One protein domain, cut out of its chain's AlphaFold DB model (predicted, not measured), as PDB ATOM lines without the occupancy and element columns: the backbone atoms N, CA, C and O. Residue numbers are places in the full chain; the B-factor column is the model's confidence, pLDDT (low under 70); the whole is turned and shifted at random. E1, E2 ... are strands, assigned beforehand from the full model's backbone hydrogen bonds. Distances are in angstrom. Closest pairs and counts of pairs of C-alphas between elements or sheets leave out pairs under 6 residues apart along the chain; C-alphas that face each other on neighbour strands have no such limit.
ATOM      1  N   SER A 300     -30.299 -31.340  22.196       87.19
ATOM      2  CA  SER A 300     -29.787 -30.255  21.350       87.19
ATOM      3  C   SER A 300     -30.113 -30.457  19.868       87.19
ATOM      4  O   SER A 300     -30.215 -29.482  19.123       87.19
ATOM      5  N   ALA A 301     -30.364 -31.703  19.454       86.44
ATOM      6  CA  ALA A 301     -30.781 -32.048  18.100       86.44
ATOM      7  C   ALA A 301     -32.278 -31.794  17.823       86.44
ATOM      8  O   ALA A 301     -32.718 -31.926  16.680       86.44
ATOM      9  N   ILE A 302     -33.071 -31.435  18.840       85.69
ATOM     10  CA  ILE A 302     -34.523 -31.249  18.720       85.69
ATOM     11  C   ILE A 302     -34.849 -29.752  18.671       85.69
ATOM     12  O   ILE A 302     -34.590 -29.013  19.619       85.69
ATOM     13  N   SER A 303     -35.458 -29.294  17.575       86.19
ATOM     14  CA  SER A 303     -35.915 -27.906  17.433       86.19
ATOM     15  C   SER A 303     -37.159 -27.613  18.282       86.19
ATOM     16  O   SER A 303     -38.052 -28.452  18.379       86.19
ATOM     17  N   ASP A 304     -37.266 -26.399  18.832       83.31
ATOM     18  CA  ASP A 304     -38.477 -25.893  19.500       83.31
ATOM     19  C   ASP A 304     -38.977 -24.611  18.794       83.31
ATOM     20  O   ASP A 304     -38.202 -23.657  18.654       83.31
ATOM     21  N   PRO A 305     -40.245 -24.539  18.333       83.19
ATOM     22  CA  PRO A 305     -41.265 -25.592  18.366       83.19
ATOM     23  C   PRO A 305     -40.882 -26.808  17.511       83.19
ATOM     24  O   PRO A 305     -40.234 -26.660  16.478       83.19
ATOM     25  N   ILE A 306     -41.309 -28.003  17.931       86.44
ATOM     26  CA  ILE A 306     -41.037 -29.249  17.191       86.44
ATOM     27  C   ILE A 306     -41.831 -29.251  15.885       86.44
ATOM     28  O   ILE A 306     -41.306 -29.572  14.825       86.44
ATOM     29  N   ASN A 307     -43.100 -28.853  15.962       86.19
ATOM     30  CA  ASN A 307     -43.943 -28.542  14.811       86.19
ATOM     31  C   ASN A 307     -45.089 -27.608  15.242       86.19
ATOM     32  O   ASN A 307     -45.113 -27.103  16.365       86.19
ATOM     33  N   GLU A 308     -46.050 -27.361  14.353       85.88
ATOM     34  CA  GLU A 308     -47.208 -26.505  14.642       85.88
ATOM     35  C   GLU A 308     -48.064 -26.994  15.828       85.88
ATOM     36  O   GLU A 308     -48.689 -26.180  16.512       85.88
ATOM     37  N   CYS A 309     -48.030 -28.300  16.114       84.38
ATOM     38  CA  CYS A 309     -48.824 -28.966  17.141       84.38
ATOM     39  C   CYS A 309     -48.086 -29.243  18.441       84.38
ATOM     40  O   CYS A 309     -48.735 -29.327  19.483       84.38
ATOM     41  N   LEU A 310     -46.768 -29.404  18.407       88.12
ATOM     42  CA  LEU A 310     -45.974 -29.826  19.553       88.12
ATOM     43  C   LEU A 310     -44.935 -28.779  19.915       88.12
ATOM     44  O   LEU A 310     -44.134 -28.343  19.089       88.12
ATOM     45  N   VAL A 311     -44.925 -28.423  21.195       90.81
ATOM     46  CA  VAL A 311     -43.897 -27.566  21.781       90.81
ATOM     47  C   VAL A 311     -43.257 -28.227  22.975       90.81
ATOM     48  O   VAL A 311     -43.909 -28.985  23.701       90.81
ATOM     49  N   GLN A 312     -41.996 -27.891  23.205       91.69
ATOM     50  CA  GLN A 312     -41.285 -28.389  24.361       91.69
ATOM     51  C   GLN A 312     -41.782 -27.699  25.643       91.69
ATOM     52  O   GLN A 312     -42.172 -26.527  25.665       91.69
ATOM     53  N   ARG A 313     -41.817 -28.452  26.741       91.25
ATOM     54  CA  ARG A 313     -42.181 -27.991  28.087       91.25
ATOM     55  C   ARG A 313     -41.081 -28.363  29.079       91.25
ATOM     56  O   ARG A 313     -40.163 -29.111  28.767       91.25
ATOM     57  N   GLY A 314     -41.180 -27.820  30.291       87.44
ATOM     58  CA  GLY A 314     -40.239 -28.107  31.381       87.44
ATOM     59  C   GLY A 314     -40.812 -28.981  32.498       87.44
ATOM     60  O   GLY A 314     -40.144 -29.166  33.509       87.44
ATOM     61  N   ASN A 315     -42.060 -29.438  32.382       89.25
ATOM     62  CA  ASN A 315     -42.784 -30.144  33.440       89.25
ATOM     63  C   ASN A 315     -43.869 -31.057  32.862       89.25
ATOM     64  O   ASN A 315     -44.515 -30.685  31.884       89.25
ATOM     65  N   ILE A 316     -44.098 -32.201  33.505       87.88
ATOM     66  CA  ILE A 316     -45.216 -33.108  33.230       87.88
ATOM     67  C   ILE A 316     -46.271 -32.846  34.305       87.88
ATOM     68  O   ILE A 316     -46.047 -33.076  35.491       87.88
ATOM     69  N   GLY A 317     -47.408 -32.262  33.929       86.81
ATOM     70  CA  GLY A 317     -48.396 -31.799  34.903       86.81
ATOM     71  C   GLY A 317     -47.804 -30.780  35.887       86.81
ATOM     72  O   GLY A 317     -47.535 -29.635  35.521       86.81
ATOM     73  N   ARG A 318     -47.633 -31.164  37.158       86.88
ATOM     74  CA  ARG A 318     -47.018 -30.310  38.198       86.88
ATOM     75  C   ARG A 318     -45.580 -30.700  38.527       86.88
ATOM     76  O   ARG A 318     -44.915 -29.945  39.238       86.88
ATOM     77  N   ASP A 319     -45.121 -31.819  37.993       89.88
ATOM     78  CA  ASP A 319     -43.863 -32.441  38.360       89.88
ATOM     79  C   ASP A 319     -42.787 -32.069  37.344       89.88
ATOM     80  O   ASP A 319     -43.049 -31.834  36.159       89.88
ATOM     81  N   ARG A 320     -41.560 -31.925  37.835       89.88
ATOM     82  CA  ARG A 320     -40.386 -31.603  37.028       89.88
ATOM     83  C   ARG A 320     -39.372 -32.721  37.210       89.88
ATOM     84  O   ARG A 320     -39.232 -33.165  38.349       89.88
ATOM     85  N   PRO A 321     -38.668 -33.126  36.143       89.81
ATOM     86  CA  PRO A 321     -37.481 -33.946  36.293       89.81
ATOM     87  C   PRO A 321     -36.489 -33.289  37.242       89.81
ATOM     88  O   PRO A 321     -36.418 -32.051  37.326       89.81
ATOM     89  N   ASP A 322     -35.697 -34.114  37.908       89.38
ATOM     90  CA  ASP A 322     -34.577 -33.612  38.681       89.38
ATOM     91  C   ASP A 322     -33.577 -32.883  37.780       89.38
ATOM     92  O   ASP A 322     -33.463 -33.123  36.575       89.38
ATOM     93  N   ARG A 323     -32.860 -31.915  38.361       86.31
ATOM     94  CA  ARG A 323     -31.986 -31.015  37.590       86.31
ATOM     95  C   ARG A 323     -30.889 -31.756  36.826       86.31
ATOM     96  O   ARG A 323     -30.501 -31.286  35.766       86.31
ATOM     97  N   ASN A 324     -30.410 -32.870  37.371       84.88
ATOM     98  CA  ASN A 324     -29.393 -33.748  36.788       84.88
ATOM     99  C   ASN A 324     -29.939 -34.696  35.706       84.88
ATOM    100  O   ASN A 324     -29.147 -35.384  35.079       84.88
ATOM    101  N   GLN A 325     -31.258 -34.748  35.499       87.88
ATOM    102  CA  GLN A 325     -31.897 -35.572  34.469       87.88
ATOM    103  C   GLN A 325     -32.714 -34.734  33.469       87.88
ATOM    104  O   GLN A 325     -33.315 -35.269  32.545       87.88
ATOM    105  N   ALA A 326     -32.786 -33.409  33.629       86.56
ATOM    106  CA  ALA A 326     -33.659 -32.546  32.826       86.56
ATOM    107  C   ALA A 326     -33.333 -32.532  31.314       86.56
ATOM    108  O   ALA A 326     -34.192 -32.189  30.491       86.56
ATOM    109  N   ASP A 327     -32.102 -32.869  30.949       87.00
ATOM    110  CA  ASP A 327     -31.609 -33.073  29.586       87.00
ATOM    111  C   ASP A 327     -32.003 -34.439  29.003       87.00
ATOM    112  O   ASP A 327     -32.234 -34.526  27.803       87.00
ATOM    113  N   GLN A 328     -32.214 -35.450  29.846       89.62
ATOM    114  CA  GLN A 328     -32.677 -36.789  29.461       89.62
ATOM    115  C   GLN A 328     -34.186 -36.866  29.174       89.62
ATOM    116  O   GLN A 328     -34.675 -37.892  28.700       89.62
ATOM    117  N   TRP A 329     -34.939 -35.802  29.479       92.75
ATOM    118  CA  TRP A 329     -36.388 -35.737  29.282       92.75
ATOM    119  C   TRP A 329     -36.783 -34.840  28.103       92.75
ATOM    120  O   TRP A 329     -36.516 -33.627  28.080       92.75
ATOM    121  N   LEU A 330     -37.544 -35.420  27.172       93.81
ATOM    122  CA  LEU A 330     -38.268 -34.705  26.126       93.81
ATOM    123  C   LEU A 330     -39.723 -34.523  26.557       93.81
ATOM    124  O   LEU A 330     -40.556 -35.406  26.386       93.81
ATOM    125  N   ILE A 331     -40.041 -33.366  27.134       93.31
ATOM    126  CA  ILE A 331     -41.402 -33.079  27.588       93.31
ATOM    127  C   ILE A 331     -42.128 -32.270  26.523       93.31
ATOM    128  O   ILE A 331     -41.705 -31.175  26.157       93.31
ATOM    129  N   LEU A 332     -43.246 -32.804  26.065       91.69
ATOM    130  CA  LEU A 332     -44.050 -32.327  24.960       91.69
ATOM    131  C   LEU A 332     -45.380 -31.801  25.487       91.69
ATOM    132  O   LEU A 332     -45.931 -32.308  26.463       91.69
ATOM    133  N   GLY A 333     -45.894 -30.755  24.855       89.06
ATOM    134  CA  GLY A 333     -47.253 -30.285  25.087       89.06
ATOM    135  C   GLY A 333     -47.926 -29.912  23.779       89.06
ATOM    136  O   GLY A 333     -47.313 -29.274  22.919       89.06
ATOM    137  N   GLN A 334     -49.201 -30.272  23.659       84.69
ATOM    138  CA  GLN A 334     -49.972 -30.016  22.449       84.69
ATOM    139  C   GLN A 334     -50.470 -28.558  22.384       84.69
ATOM    140  O   GLN A 334     -50.929 -27.979  23.374       84.69
ATOM    141  N   ARG A 335     -50.400 -27.931  21.207       82.12
ATOM    142  CA  ARG A 335     -50.981 -26.612  20.908       82.12
ATOM    143  C   ARG A 335     -52.100 -26.757  19.887       82.12
ATOM    144  O   ARG A 335     -51.806 -26.990  18.730       82.12
ATOM    145  N   ARG A 336     -53.358 -26.544  20.308       72.19
ATOM    146  CA  ARG A 336     -54.558 -26.320  19.458       72.19
ATOM    147  C   ARG A 336     -54.576 -27.081  18.116       72.19
ATOM    148  O   ARG A 336     -54.976 -26.514  17.102       72.19
ATOM    149  N   CYS A 337     -54.172 -28.345  18.120       68.69
ATOM    150  CA  CYS A 337     -54.336 -29.214  16.966       68.69
ATOM    151  C   CYS A 337     -55.670 -29.937  17.070       68.69
ATOM    152  O   CYS A 337     -56.220 -30.048  18.166       68.69
ATOM    153  N   GLY A 338     -56.238 -30.298  15.918       67.31
ATOM    154  CA  GLY A 338     -57.546 -30.949  15.836       67.31
ATOM    155  C   GLY A 338     -57.640 -32.209  16.706       67.31
ATOM    156  O   GLY A 338     -56.642 -32.691  17.230       67.31
ATOM    157  N   GLU A 339     -58.859 -32.730  16.856       64.25
ATOM    158  CA  GLU A 339     -59.223 -33.752  17.854       64.25
ATOM    159  C   GLU A 339     -58.414 -35.067  17.783       64.25
ATOM    160  O   GLU A 339     -58.400 -35.817  18.755       64.25
ATOM    161  N   GLU A 340     -57.679 -35.339  16.703       65.62
ATOM    162  CA  GLU A 340     -56.712 -36.438  16.627       65.62
ATOM    163  C   GLU A 340     -55.494 -35.987  15.813       65.62
ATOM    164  O   GLU A 340     -55.562 -35.838  14.592       65.62
ATOM    165  N   ALA A 341     -54.370 -35.740  16.488       68.31
ATOM    166  CA  ALA A 341     -53.107 -35.431  15.830       68.31
ATOM    167  C   ALA A 341     -52.140 -36.602  16.021       68.31
ATOM    168  O   ALA A 341     -51.476 -36.706  17.051       68.31
ATOM    169  N   ASN A 342     -52.037 -37.467  15.010       83.69
ATOM    170  CA  ASN A 342     -50.902 -38.378  14.904       83.69
ATOM    171  C   ASN A 342     -49.687 -37.550  14.513       83.69
ATOM    172  O   ASN A 342     -49.598 -37.055  13.388       83.69
ATOM    173  N   THR A 343     -48.777 -37.368  15.462       87.94
ATOM    174  CA  THR A 343     -47.602 -36.531  15.251       87.94
ATOM    175  C   THR A 343     -46.358 -37.393  15.245       87.94
ATOM    176  O   THR A 343     -46.128 -38.136  16.194       87.94
ATOM    177  N   VAL A 344     -45.557 -37.286  14.189       91.62
ATOM    178  CA  VAL A 344     -44.268 -37.974  14.086       91.62
ATOM    179  C   VAL A 344     -43.164 -36.992  14.450       91.62
ATOM    180  O   VAL A 344     -43.165 -35.851  13.982       91.62
ATOM    181  N   ILE A 345     -42.247 -37.426  15.307       92.81
ATOM    182  CA  ILE A 345     -41.082 -36.652  15.728       92.81
ATOM    183  C   ILE A 345     -39.812 -37.476  15.537       92.81
ATOM    184  O   ILE A 345     -39.815 -38.684  15.748       92.81
ATOM    185  N   ASP A 346     -38.723 -36.810  15.168       94.69
ATOM    186  CA  ASP A 346     -37.399 -37.422  15.136       94.69
ATOM    187  C   ASP A 346     -36.728 -37.210  16.502       94.69
ATOM    188  O   ASP A 346     -36.550 -36.075  16.949       94.69
ATOM    189  N   ILE A 347     -36.360 -38.302  17.166       94.50
ATOM    190  CA  ILE A 347     -35.628 -38.314  18.435       94.50
ATOM    191  C   ILE A 347     -34.235 -38.854  18.152       94.50
ATOM    192  O   ILE A 347     -34.091 -39.919  17.555       94.50
ATOM    193  N   TRP A 348     -33.213 -38.130  18.588       95.19
ATOM    194  CA  TRP A 348     -31.827 -38.550  18.435       95.19
ATOM    195  C   TRP A 348     -31.252 -38.978  19.775       95.19
ATOM    196  O   TRP A 348     -31.555 -38.349  20.786       95.19
ATOM    197  N   SER A 349     -30.398 -39.999  19.785       95.25
ATOM    198  CA  SER A 349     -29.551 -40.305  20.935       95.25
ATOM    199  C   SER A 349     -28.327 -39.391  20.987       95.25
ATOM    200  O   SER A 349     -27.940 -38.760  19.991       95.25
ATOM    201  N   GLU A 350     -27.689 -39.377  22.151       92.56
ATOM    202  CA  GLU A 350     -26.270 -39.047  22.284       92.56
ATOM    203  C   GLU A 350     -25.405 -40.002  21.435       92.56
ATOM    204  O   GLU A 350     -25.845 -41.094  21.057       92.56
ATOM    205  N   SER A 351     -24.189 -39.567  21.099       89.44
ATOM    206  CA  SER A 351     -23.209 -40.391  20.384       89.44
ATOM    207  C   SER A 351     -22.659 -41.496  21.284       89.44
ATOM    208  O   SER A 351     -22.292 -41.227  22.425       89.44
ATOM    209  N   SER A 352     -22.562 -42.717  20.760       88.94
ATOM    210  CA  SER A 352     -21.939 -43.851  21.439       88.94
ATOM    211  C   SER A 352     -21.343 -44.859  20.468       88.94
ATOM    212  O   SER A 352     -21.966 -45.276  19.487       88.94
ATOM    213  N   SER A 353     -20.138 -45.326  20.798       84.44
ATOM    214  CA  SER A 353     -19.446 -46.363  20.027       84.44
ATOM    215  C   SER A 353     -20.226 -47.685  19.968       84.44
ATOM    216  O   SER A 353     -20.117 -48.404  18.978       84.44
ATOM    217  N   SER A 354     -21.078 -47.965  20.959       88.06
ATOM    218  CA  SER A 354     -21.910 -49.176  21.027       88.06
ATOM    219  C   SER A 354     -22.989 -49.246  19.935       88.06
ATOM    220  O   SER A 354     -23.558 -50.310  19.704       88.06
ATOM    221  N   LEU A 355     -23.280 -48.131  19.254       90.56
ATOM    222  CA  LEU A 355     -24.202 -48.097  18.117       90.56
ATOM    223  C   LEU A 355     -23.513 -48.381  16.779       90.56
ATOM    224  O   LEU A 355     -24.199 -48.613  15.786       90.56
ATOM    225  N   VAL A 356     -22.180 -48.363  16.712       86.75
ATOM    226  CA  VAL A 356     -21.473 -48.405  15.428       86.75
ATOM    227  C   VAL A 356     -21.743 -49.723  14.700       86.75
ATOM    228  O   VAL A 356     -21.365 -50.807  15.148       86.75
ATOM    229  N   GLY A 357     -22.404 -49.601  13.545       84.62
ATOM    230  CA  GLY A 357     -22.793 -50.712  12.679       84.62
ATOM    231  C   GLY A 357     -24.040 -51.488  13.120       84.62
ATOM    232  O   GLY A 357     -24.348 -52.513  12.510       84.62
ATOM    233  N   ALA A 358     -24.769 -51.012  14.133       91.94
ATOM    234  CA  ALA A 358     -26.028 -51.612  14.560       91.94
ATOM    235  C   ALA A 358     -27.130 -51.436  13.502       91.94
ATOM    236  O   ALA A 358     -27.327 -50.349  12.961       91.94
ATOM    237  N   THR A 359     -27.904 -52.493  13.247       94.19
ATOM    238  CA  THR A 359     -29.146 -52.430  12.461       94.19
ATOM    239  C   THR A 359     -30.328 -52.763  13.363       94.19
ATOM    240  O   THR A 359     -30.582 -53.925  13.671       94.19
ATOM    241  N   ILE A 360     -31.049 -51.733  13.809       95.56
ATOM    242  CA  ILE A 360     -32.125 -51.873  14.797       95.56
ATOM    243  C   ILE A 360     -33.479 -51.798  14.094       95.56
ATOM    244  O   ILE A 360     -33.809 -50.798  13.459       95.56
ATOM    245  N   ALA A 361     -34.283 -52.849  14.236       95.94
ATOM    246  CA  ALA A 361     -35.654 -52.852  13.748       95.94
ATOM    247  C   ALA A 361     -36.574 -52.069  14.716       95.94
ATOM    248  O   ALA A 361     -36.405 -52.195  15.933       95.94
ATOM    249  N   PRO A 362     -37.561 -51.288  14.232       96.69
ATOM    250  CA  PRO A 362     -38.431 -50.481  15.095       96.69
ATOM    251  C   PRO A 362     -39.162 -51.274  16.181       96.69
ATOM    252  O   PRO A 362     -39.341 -50.777  17.288       96.69
ATOM    253  N   GLU A 363     -39.542 -52.519  15.901       96.00
ATOM    254  CA  GLU A 363     -40.223 -53.411  16.842       96.00
ATOM    255  C   GLU A 363     -39.366 -53.851  18.037       96.00
ATOM    256  O   GLU A 363     -39.914 -54.356  19.016       96.00
ATOM    257  N   LYS A 364     -38.040 -53.663  17.975       95.94
ATOM    258  CA  LYS A 364     -37.132 -53.918  19.102       95.94
ATOM    259  C   LYS A 364     -37.175 -52.802  20.149       95.94
ATOM    260  O   LYS A 364     -36.776 -53.035  21.286       95.94
ATOM    261  N   LEU A 365     -37.676 -51.613  19.797       96.25
ATOM    262  CA  LEU A 365     -37.928 -50.541  20.758       96.25
ATOM    263  C   LEU A 365     -39.279 -50.760  21.438       96.25
ATOM    264  O   LEU A 365     -40.343 -50.598  20.835       96.25
ATOM    265  N   ILE A 366     -39.235 -51.101  22.721       96.38
ATOM    266  CA  ILE A 366     -40.426 -51.356  23.523       96.38
ATOM    267  C   ILE A 366     -40.939 -50.028  24.071       96.38
ATOM    268  O   ILE A 366     -40.220 -49.293  24.745       96.38
ATOM    269  N   SER A 367     -42.205 -49.728  23.791       95.25
ATOM    270  CA  SER A 367     -42.885 -48.574  24.374       95.25
ATOM    271  C   SER A 367     -43.591 -48.949  25.672       95.25
ATOM    272  O   SER A 367     -44.281 -49.969  25.742       95.25
ATOM    273  N   SER A 368     -43.485 -48.090  26.686       93.88
ATOM    274  CA  SER A 368     -44.223 -48.263  27.940       93.88
ATOM    275  C   SER A 368     -45.707 -47.885  27.838       93.88
ATOM    276  O   SER A 368     -46.462 -48.158  28.770       93.88
ATOM    277  N   SER A 369     -46.135 -47.232  26.750       92.38
ATOM    278  CA  SER A 369     -47.511 -46.753  26.564       92.38
ATOM    279  C   SER A 369     -47.930 -46.817  25.091       92.38
ATOM    280  O   SER A 369     -47.140 -46.475  24.212       92.38
ATOM    281  N   PRO A 370     -49.189 -47.174  24.773       90.50
ATOM    282  CA  PRO A 370     -49.683 -47.160  23.393       90.50
ATOM    283  C   PRO A 370     -49.726 -45.754  22.770       90.50
ATOM    284  O   PRO A 370     -49.916 -45.639  21.563       90.50
ATOM    285  N   LEU A 371     -49.561 -44.694  23.571       89.94
ATOM    286  CA  LEU A 371     -49.487 -43.310  23.093       89.94
ATOM    287  C   LEU A 371     -48.193 -43.008  22.329       89.94
ATOM    288  O   LEU A 371     -48.111 -41.972  21.675       89.94
ATOM    289  N   LEU A 372     -47.189 -43.881  22.424       92.56
ATOM    290  CA  LEU A 372     -45.889 -43.712  21.796       92.56
ATOM    291  C   LEU A 372     -45.504 -44.987  21.049       92.56
ATOM    292  O   LEU A 372     -45.575 -46.085  21.601       92.56
ATOM    293  N   LYS A 373     -45.065 -44.842  19.803       95.19
ATOM    294  CA  LYS A 373     -44.631 -45.958  18.965       95.19
ATOM    295  C   LYS A 373     -43.414 -45.560  18.139       95.19
ATOM    296  O   LYS A 373     -43.416 -44.491  17.540       95.19
ATOM    297  N   ALA A 374     -42.405 -46.423  18.055       96.81
ATOM    298  CA  ALA A 374     -41.339 -46.271  17.067       96.81
ATOM    299  C   ALA A 374     -41.859 -46.694  15.678       96.81
ATOM    300  O   ALA A 374     -42.335 -47.816  15.503       96.81
ATOM    301  N   GLU A 375     -41.808 -45.793  14.697       96.62
ATOM    302  CA  GLU A 375     -42.182 -46.071  13.302       96.62
ATOM    303  C   GLU A 375     -40.981 -46.474  12.455       96.62
ATOM    304  O   GLU A 375     -41.067 -47.408  11.661       96.62
ATOM    305  N   ALA A 376     -39.863 -45.777  12.636       97.12
ATOM    306  CA  ALA A 376     -38.618 -46.050  11.944       97.12
ATOM    307  C   ALA A 376     -37.438 -45.805  12.879       97.12
ATOM    308  O   ALA A 376     -37.498 -44.967  13.781       97.12
ATOM    309  N   VAL A 377     -36.367 -46.554  12.649       97.06
ATOM    310  CA  VAL A 377     -35.124 -46.471  13.403       97.06
ATOM    311  C   VAL A 377     -33.987 -46.497  12.401       97.06
ATOM    312  O   VAL A 377     -34.000 -47.302  11.472       97.06
ATOM    313  N   ASP A 378     -33.040 -45.590  12.571       96.12
ATOM    314  CA  ASP A 378     -31.868 -45.466  11.718       96.12
ATOM    315  C   ASP A 378     -30.643 -45.183  12.583       96.12
ATOM    316  O   ASP A 378     -30.718 -44.422  13.548       96.12
ATOM    317  N   VAL A 379     -29.515 -45.801  12.251       93.31
ATOM    318  CA  VAL A 379     -28.250 -45.603  12.962       93.31
ATOM    319  C   VAL A 379     -27.306 -44.858  12.034       93.31
ATOM    320  O   VAL A 379     -26.874 -45.381  11.009       93.31
ATOM    321  N   GLN A 380     -26.989 -43.614  12.388       90.38
ATOM    322  CA  GLN A 380     -26.143 -42.731  11.592       90.38
ATOM    323  C   GLN A 380     -24.811 -42.513  12.305       90.38
ATOM    324  O   GLN A 380     -24.707 -41.696  13.220       90.38
ATOM    325  N   GLY A 381     -23.787 -43.253  11.876       85.88
ATOM    326  CA  GLY A 381     -22.478 -43.244  12.526       85.88
ATOM    327  C   GLY A 381     -22.560 -43.873  13.914       85.88
ATOM    328  O   GLY A 381     -22.758 -45.079  14.031       85.88
ATOM    329  N   ASP A 382     -22.422 -43.048  14.947       88.62
ATOM    330  CA  ASP A 382     -22.484 -43.433  16.358       88.62
ATOM    331  C   ASP A 382     -23.770 -42.946  17.053       88.62
ATOM    332  O   ASP A 382     -23.844 -42.931  18.277       88.62
ATOM    333  N   ARG A 383     -24.795 -42.536  16.291       93.38
ATOM    334  CA  ARG A 383     -26.060 -42.009  16.829       93.38
ATOM    335  C   ARG A 383     -27.268 -42.789  16.346       93.38
ATOM    336  O   ARG A 383     -27.356 -43.171  15.181       93.38
ATOM    337  N   LEU A 384     -28.245 -42.939  17.232       96.06
ATOM    338  CA  LEU A 384     -29.534 -43.548  16.957       96.06
ATOM    339  C   LEU A 384     -30.561 -42.456  16.663       96.06
ATOM    340  O   LEU A 384     -30.786 -41.570  17.486       96.06
ATOM    341  N   LYS A 385     -31.222 -42.549  15.515       96.88
ATOM    342  CA  LYS A 385     -32.386 -41.750  15.151       96.88
ATOM    343  C   LYS A 385     -33.634 -42.619  15.242       96.88
ATOM    344  O   LYS A 385     -33.731 -43.641  14.571       96.88
ATOM    345  N   VAL A 386     -34.624 -42.186  16.013       97.38
ATOM    346  CA  VAL A 386     -35.931 -42.841  16.119       97.38
ATOM    347  C   VAL A 386     -37.014 -41.887  15.648       97.38
ATOM    348  O   VAL A 386     -37.191 -40.812  16.214       97.38
ATOM    349  N   GLN A 387     -37.766 -42.294  14.630       96.56
ATOM    350  CA  GLN A 387     -39.005 -41.628  14.248       96.56
ATOM    351  C   GLN A 387     -40.116 -42.167  15.142       96.56
ATOM    352  O   GLN A 387     -40.546 -43.312  14.992       96.56
ATOM    353  N   ALA A 388     -40.540 -41.369  16.114       95.25
ATOM    354  CA  ALA A 388     -41.554 -41.747  17.080       95.25
ATOM    355  C   ALA A 388     -42.901 -41.109  16.726       95.25
ATOM    356  O   ALA A 388     -43.015 -39.890  16.599       95.25
ATOM    357  N   GLN A 389     -43.933 -41.937  16.602       94.19
ATOM    358  CA  GLN A 389     -45.319 -41.512  16.485       94.19
ATOM    359  C   GLN A 389     -45.928 -41.342  17.873       94.19
ATOM    360  O   GLN A 389     -45.916 -42.263  18.693       94.19
ATOM    361  N   ILE A 390     -46.501 -40.165  18.101       90.75
ATOM    362  CA  ILE A 390     -47.260 -39.818  19.294       90.75
ATOM    363  C   ILE A 390     -48.736 -39.767  18.924       90.75
ATOM    364  O   ILE A 390     -49.142 -39.008  18.039       90.75
ATOM    365  N   ILE A 391     -49.530 -40.571  19.622       87.38
ATOM    366  CA  ILE A 391     -50.973 -40.688  19.437       87.38
ATOM    367  C   ILE A 391     -51.644 -39.947  20.591       87.38
ATOM    368  O   ILE A 391     -51.692 -40.442  21.714       87.38
ATOM    369  N   THR A 392     -52.169 -38.748  20.336       76.56
ATOM    370  CA  THR A 392     -52.944 -37.994  21.334       76.56
ATOM    371  C   THR A 392     -54.432 -38.279  21.149       76.56
ATOM    372  O   THR A 392     -54.982 -37.945  20.099       76.56
ATOM    373  N   SER A 393     -55.109 -38.857  22.145       67.44
ATOM    374  CA  SER A 393     -56.569 -38.992  22.120       67.44
ATOM    375  C   SER A 393     -57.247 -37.721  22.655       67.44
ATOM    376  O   SER A 393     -56.927 -37.230  23.737       67.44
ATOM    377  N   SER A 394     -58.225 -37.191  21.915       58.28
ATOM    378  CA  SER A 394     -59.044 -36.028  22.321       58.28
ATOM    379  C   SER A 394     -59.910 -36.273  23.557       58.28
ATOM    380  O   SER A 394     -60.415 -35.327  24.167       58.28
ATOM    381  N   SER A 395     -60.107 -37.528  23.956       53.19
ATOM    382  CA  SER A 395     -61.049 -37.906  25.005       53.19
ATOM    383  C   SER A 395     -60.380 -38.023  26.379       53.19
ATOM    384  O   SER A 395     -60.235 -39.095  26.957       53.19
ATOM    385  N   GLY A 396     -60.038 -36.870  26.956       51.16
ATOM    386  CA  GLY A 396     -59.926 -36.730  28.413       51.16
ATOM    387  C   GLY A 396     -58.690 -37.347  29.066       51.16
ATOM    388  O   GLY A 396     -58.789 -37.814  30.208       51.16
ATOM    389  N   SER A 397     -57.535 -37.321  28.391       49.75
ATOM    390  CA  SER A 397     -56.273 -37.664  29.045       49.75
ATOM    391  C   SER A 397     -56.055 -36.793  30.286       49.75
ATOM    392  O   SER A 397     -56.260 -35.576  30.301       49.75
ATOM    393  N   ARG A 398     -55.740 -37.504  31.367       59.62
ATOM    394  CA  ARG A 398     -55.484 -37.020  32.719       59.62
ATOM    395  C   ARG A 398     -54.144 -36.266  32.725       59.62
ATOM    396  O   ARG A 398     -53.510 -36.101  31.697       59.62
ATOM    397  N   ARG A 399     -53.753 -35.756  33.897       68.81
ATOM    398  CA  ARG A 399     -52.425 -35.171  34.190       68.81
ATOM    399  C   ARG A 399     -51.323 -35.825  33.343       68.81
ATOM    400  O   ARG A 399     -51.352 -37.044  33.239       68.81
ATOM    401  N   GLY A 400     -50.403 -35.015  32.806       81.81
ATOM    402  CA  GLY A 400     -49.381 -35.466  31.860       81.81
ATOM    403  C   GLY A 400     -48.738 -36.810  32.221       81.81
ATOM    404  O   GLY A 400     -48.558 -37.130  33.397       81.81
ATOM    405  N   GLU A 401     -48.419 -37.589  31.195       89.38
ATOM    406  CA  GLU A 401     -47.955 -38.971  31.301       89.38
ATOM    407  C   GLU A 401     -46.455 -39.058  31.001       89.38
ATOM    408  O   GLU A 401     -45.962 -38.417  30.071       89.38
ATOM    409  N   ALA A 402     -45.733 -39.848  31.793       91.31
ATOM    410  CA  ALA A 402     -44.358 -40.238  31.511       91.31
ATOM    411  C   ALA A 402     -44.357 -41.545  30.711       91.31
ATOM    412  O   ALA A 402     -44.920 -42.547  31.152       91.31
ATOM    413  N   VAL A 403     -43.721 -41.525  29.544       92.56
ATOM    414  CA  VAL A 403     -43.640 -42.648  28.609       92.56
ATOM    415  C   VAL A 403     -42.181 -42.886  28.228       92.56
ATOM    416  O   VAL A 403     -41.391 -41.945  28.143       92.56
ATOM    417  N   TYR A 404     -41.825 -44.144  27.983       94.06
ATOM    418  CA  TYR A 404     -40.465 -44.562  27.662       94.06
ATOM    419  C   TYR A 404     -40.427 -45.350  26.355       94.06
ATOM    420  O   TYR A 404     -41.335 -46.137  26.087       94.06
ATOM    421  N   LEU A 405     -39.353 -45.170  25.583       95.69
ATOM    422  CA  LEU A 405     -38.898 -46.141  24.583       95.69
ATOM    423  C   LEU A 405     -37.608 -46.768  25.090       95.69
ATOM    424  O   LEU A 405     -36.661 -46.033  25.383       95.69
ATOM    425  N   THR A 406     -37.576 -48.095  25.188       96.06
ATOM    426  CA  THR A 406     -36.400 -48.838  25.647       96.06
ATOM    427  C   THR A 406     -35.919 -49.851  24.617       96.06
ATOM    428  O   THR A 406     -36.717 -50.452  23.899       96.06
ATOM    429  N   LEU A 407     -34.601 -50.037  24.545       95.75
ATOM    430  CA  LEU A 407     -33.941 -51.127  23.822       95.75
ATOM    431  C   LEU A 407     -33.105 -51.906  24.832       95.75
ATOM    432  O   LEU A 407     -32.314 -51.286  25.545       95.75
ATOM    433  N   SER A 408     -33.247 -53.230  24.887       94.25
ATOM    434  CA  SER A 408     -32.430 -54.040  25.794       94.25
ATOM    435  C   SER A 408     -30.979 -54.147  25.310       94.25
ATOM    436  O   SER A 408     -30.711 -54.059  24.108       94.25
ATOM    437  N   GLN A 409     -30.028 -54.398  26.213       92.12
ATOM    438  CA  GLN A 409     -28.631 -54.656  25.832       92.12
ATOM    439  C   GLN A 409     -28.506 -55.854  24.902       92.12
ATOM    440  O   GLN A 409     -27.718 -55.835  23.963       92.12
ATOM    441  N   ARG A 410     -29.319 -56.886  25.132       92.69
ATOM    442  CA  ARG A 410     -29.329 -58.082  24.295       92.69
ATOM    443  C   ARG A 410     -29.822 -57.787  22.879       92.69
ATOM    444  O   ARG A 410     -29.258 -58.320  21.929       92.69
ATOM    445  N   VAL A 469     -30.749 -48.525  25.637       92.56
ATOM    446  CA  VAL A 469     -31.300 -47.227  25.232       92.56
ATOM    447  C   VAL A 469     -32.525 -46.959  26.082       92.56
ATOM    448  O   VAL A 469     -33.362 -47.848  26.241       92.56
ATOM    449  N   LYS A 470     -32.665 -45.729  26.580       94.50
ATOM    450  CA  LYS A 470     -33.880 -45.276  27.256       94.50
ATOM    451  C   LYS A 470     -34.174 -43.822  26.912       94.50
ATOM    452  O   LYS A 470     -33.493 -42.903  27.364       94.50
ATOM    453  N   PHE A 471     -35.230 -43.603  26.136       94.75
ATOM    454  CA  PHE A 471     -35.740 -42.264  25.848       94.75
ATOM    455  C   PHE A 471     -36.930 -41.952  26.745       94.75
ATOM    456  O   PHE A 471     -37.974 -42.595  26.639       94.75
ATOM    457  N   CYS A 472     -36.774 -40.956  27.619       94.38
ATOM    458  CA  CYS A 472     -37.808 -40.524  28.553       94.38
ATOM    459  C   CYS A 472     -38.594 -39.346  27.976       94.38
ATOM    460  O   CYS A 472     -38.051 -38.271  27.706       94.38
ATOM    461  N   ILE A 473     -39.891 -39.554  27.764       93.44
ATOM    462  CA  ILE A 473     -40.772 -38.609  27.085       93.44
ATOM    463  C   ILE A 473     -41.941 -38.271  28.004       93.44
ATOM    464  O   ILE A 473     -42.604 -39.143  28.555       93.44
ATOM    465  N   GLY A 474     -42.197 -36.979  28.174       92.50
ATOM    466  CA  GLY A 474     -43.373 -36.488  28.882       92.50
ATOM    467  C   GLY A 474     -44.429 -36.007  27.903       92.50
ATOM    468  O   GLY A 474     -44.101 -35.216  27.026       92.50
ATOM    469  N   ILE A 475     -45.683 -36.418  28.053       88.81
ATOM    470  CA  ILE A 475     -46.789 -35.989  27.185       88.81
ATOM    471  C   ILE A 475     -47.803 -35.217  28.033       88.81
ATOM    472  O   ILE A 475     -48.380 -35.780  28.962       88.81
ATOM    473  N   ASN A 476     -47.997 -33.924  27.738       85.44
ATOM    474  CA  ASN A 476     -48.976 -33.047  28.401       85.44
ATOM    475  C   ASN A 476     -50.196 -32.722  27.552       85.44
ATOM    476  O   ASN A 476     -50.014 -32.407  26.348       85.44
TER     477      ASN A 476
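What this domain is: This is residues 300 to 410 and 469 to 476 of the 476 residues of an uncharacterized protein of Synechococcus sp. NIES-970 (UniProt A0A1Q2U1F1). The model is a small sandwich of two strongly twisted sheets face to face, E1 E2 E7 E6 over E3 E5 E4, with the strands of the one at 31 degrees to those of the other. Along one side of the sandwich, residues 366 to 367 of the stretch leading to E4 pair with E6 of the other sheet, and the long loop of residues 313 to 328 reaches 10 to 19 A from the mean of the C-alphas. The printed part has 119 residues with seven named strands, E1 to E7 in order along the chain, and no named helix; the class is all strand, though only 53 of the 119 residues are in named strands. The sheet E1 E2 E7 E6 is mixed, and the sheet E3 E5 E4 is all antiparallel. The whole is compact, with a radius of gyration of the C-alphas of 14.3 A and spans of 42 by 31 by 25 A.

How they stand to each other: E1, residues 310 to 312, and E2, residues 329 to 334, form a hairpin across a long link, with N 311 and O 333 3.1 A apart, within hydrogen-bond range. The pairing of E2 is staggered: residues 332 to 334 pair with E1, and residues 329 to 332 pair with E7, residues 469 to 475. E2 and E7 are parallel, their directions 31 degrees apart, and N 332 and O 474 are within hydrogen-bond range at 2.7 A. A tight link leads from E2 to E3, residues 340 to 348, in the other sheet. E3 is antiparallel to E5, residues 383 to 393, at 164 degrees, with N 347 and O 386 within hydrogen-bond range at 2.8 A. E4, residues 372 to 380, bends by 62 degrees at residue 375 and forms a hairpin with E5, where N 378 and O 385 are within hydrogen-bond range at 2.9 A. A short link then returns from E5 to the first sheet at E6, residues 401 to 408. E6 is antiparallel to E7 at 166 degrees, with N 403 and O 473 within hydrogen-bond range at 2.8 A. Between the sheets, E5 and E7 are near each other, with 5 pairs of C-alphas within 10 A. The closest C-alphas of E4 and E6 are those of Leu 372 and Val 403, 7.3 A apart. E1 and E3 are only just apart, with closest C-alphas 8.1 A from each other.

Where its parts are: E1 begins with C-alpha 310 at (-45.974, -29.826, 19.553), and E2 is 16.2 A long. E3 is 25.0 A long from first to last C-alpha and E4 is 22.2 A. E5, the longest strand with 11 residues, runs 31.1 A from C-alpha 383 at (-26.060, -42.009, 16.829). E6 is 22.3 A long, and E7 is 19.2 A long and ends with C-alpha 475 at (-46.789, -35.989, 27.185).

The domain as a whole: The two C-alphas farthest apart are those of Ser 353 and Ser 395, at 42.7 A. Residues 411 to 468 are not printed, and C-alphas 410 and 469 are 11.1 A apart across this cut, which falls in the link from E6 to E7. The links E1 to E2 and E3 to E4 are long, with 16 and 23 residues. The printed part ends at Asn 476, the chain's last residue. The mean pLDDT of the printed part is 87.8, and it is under 70 at residues 337 to 341 and 393 to 399.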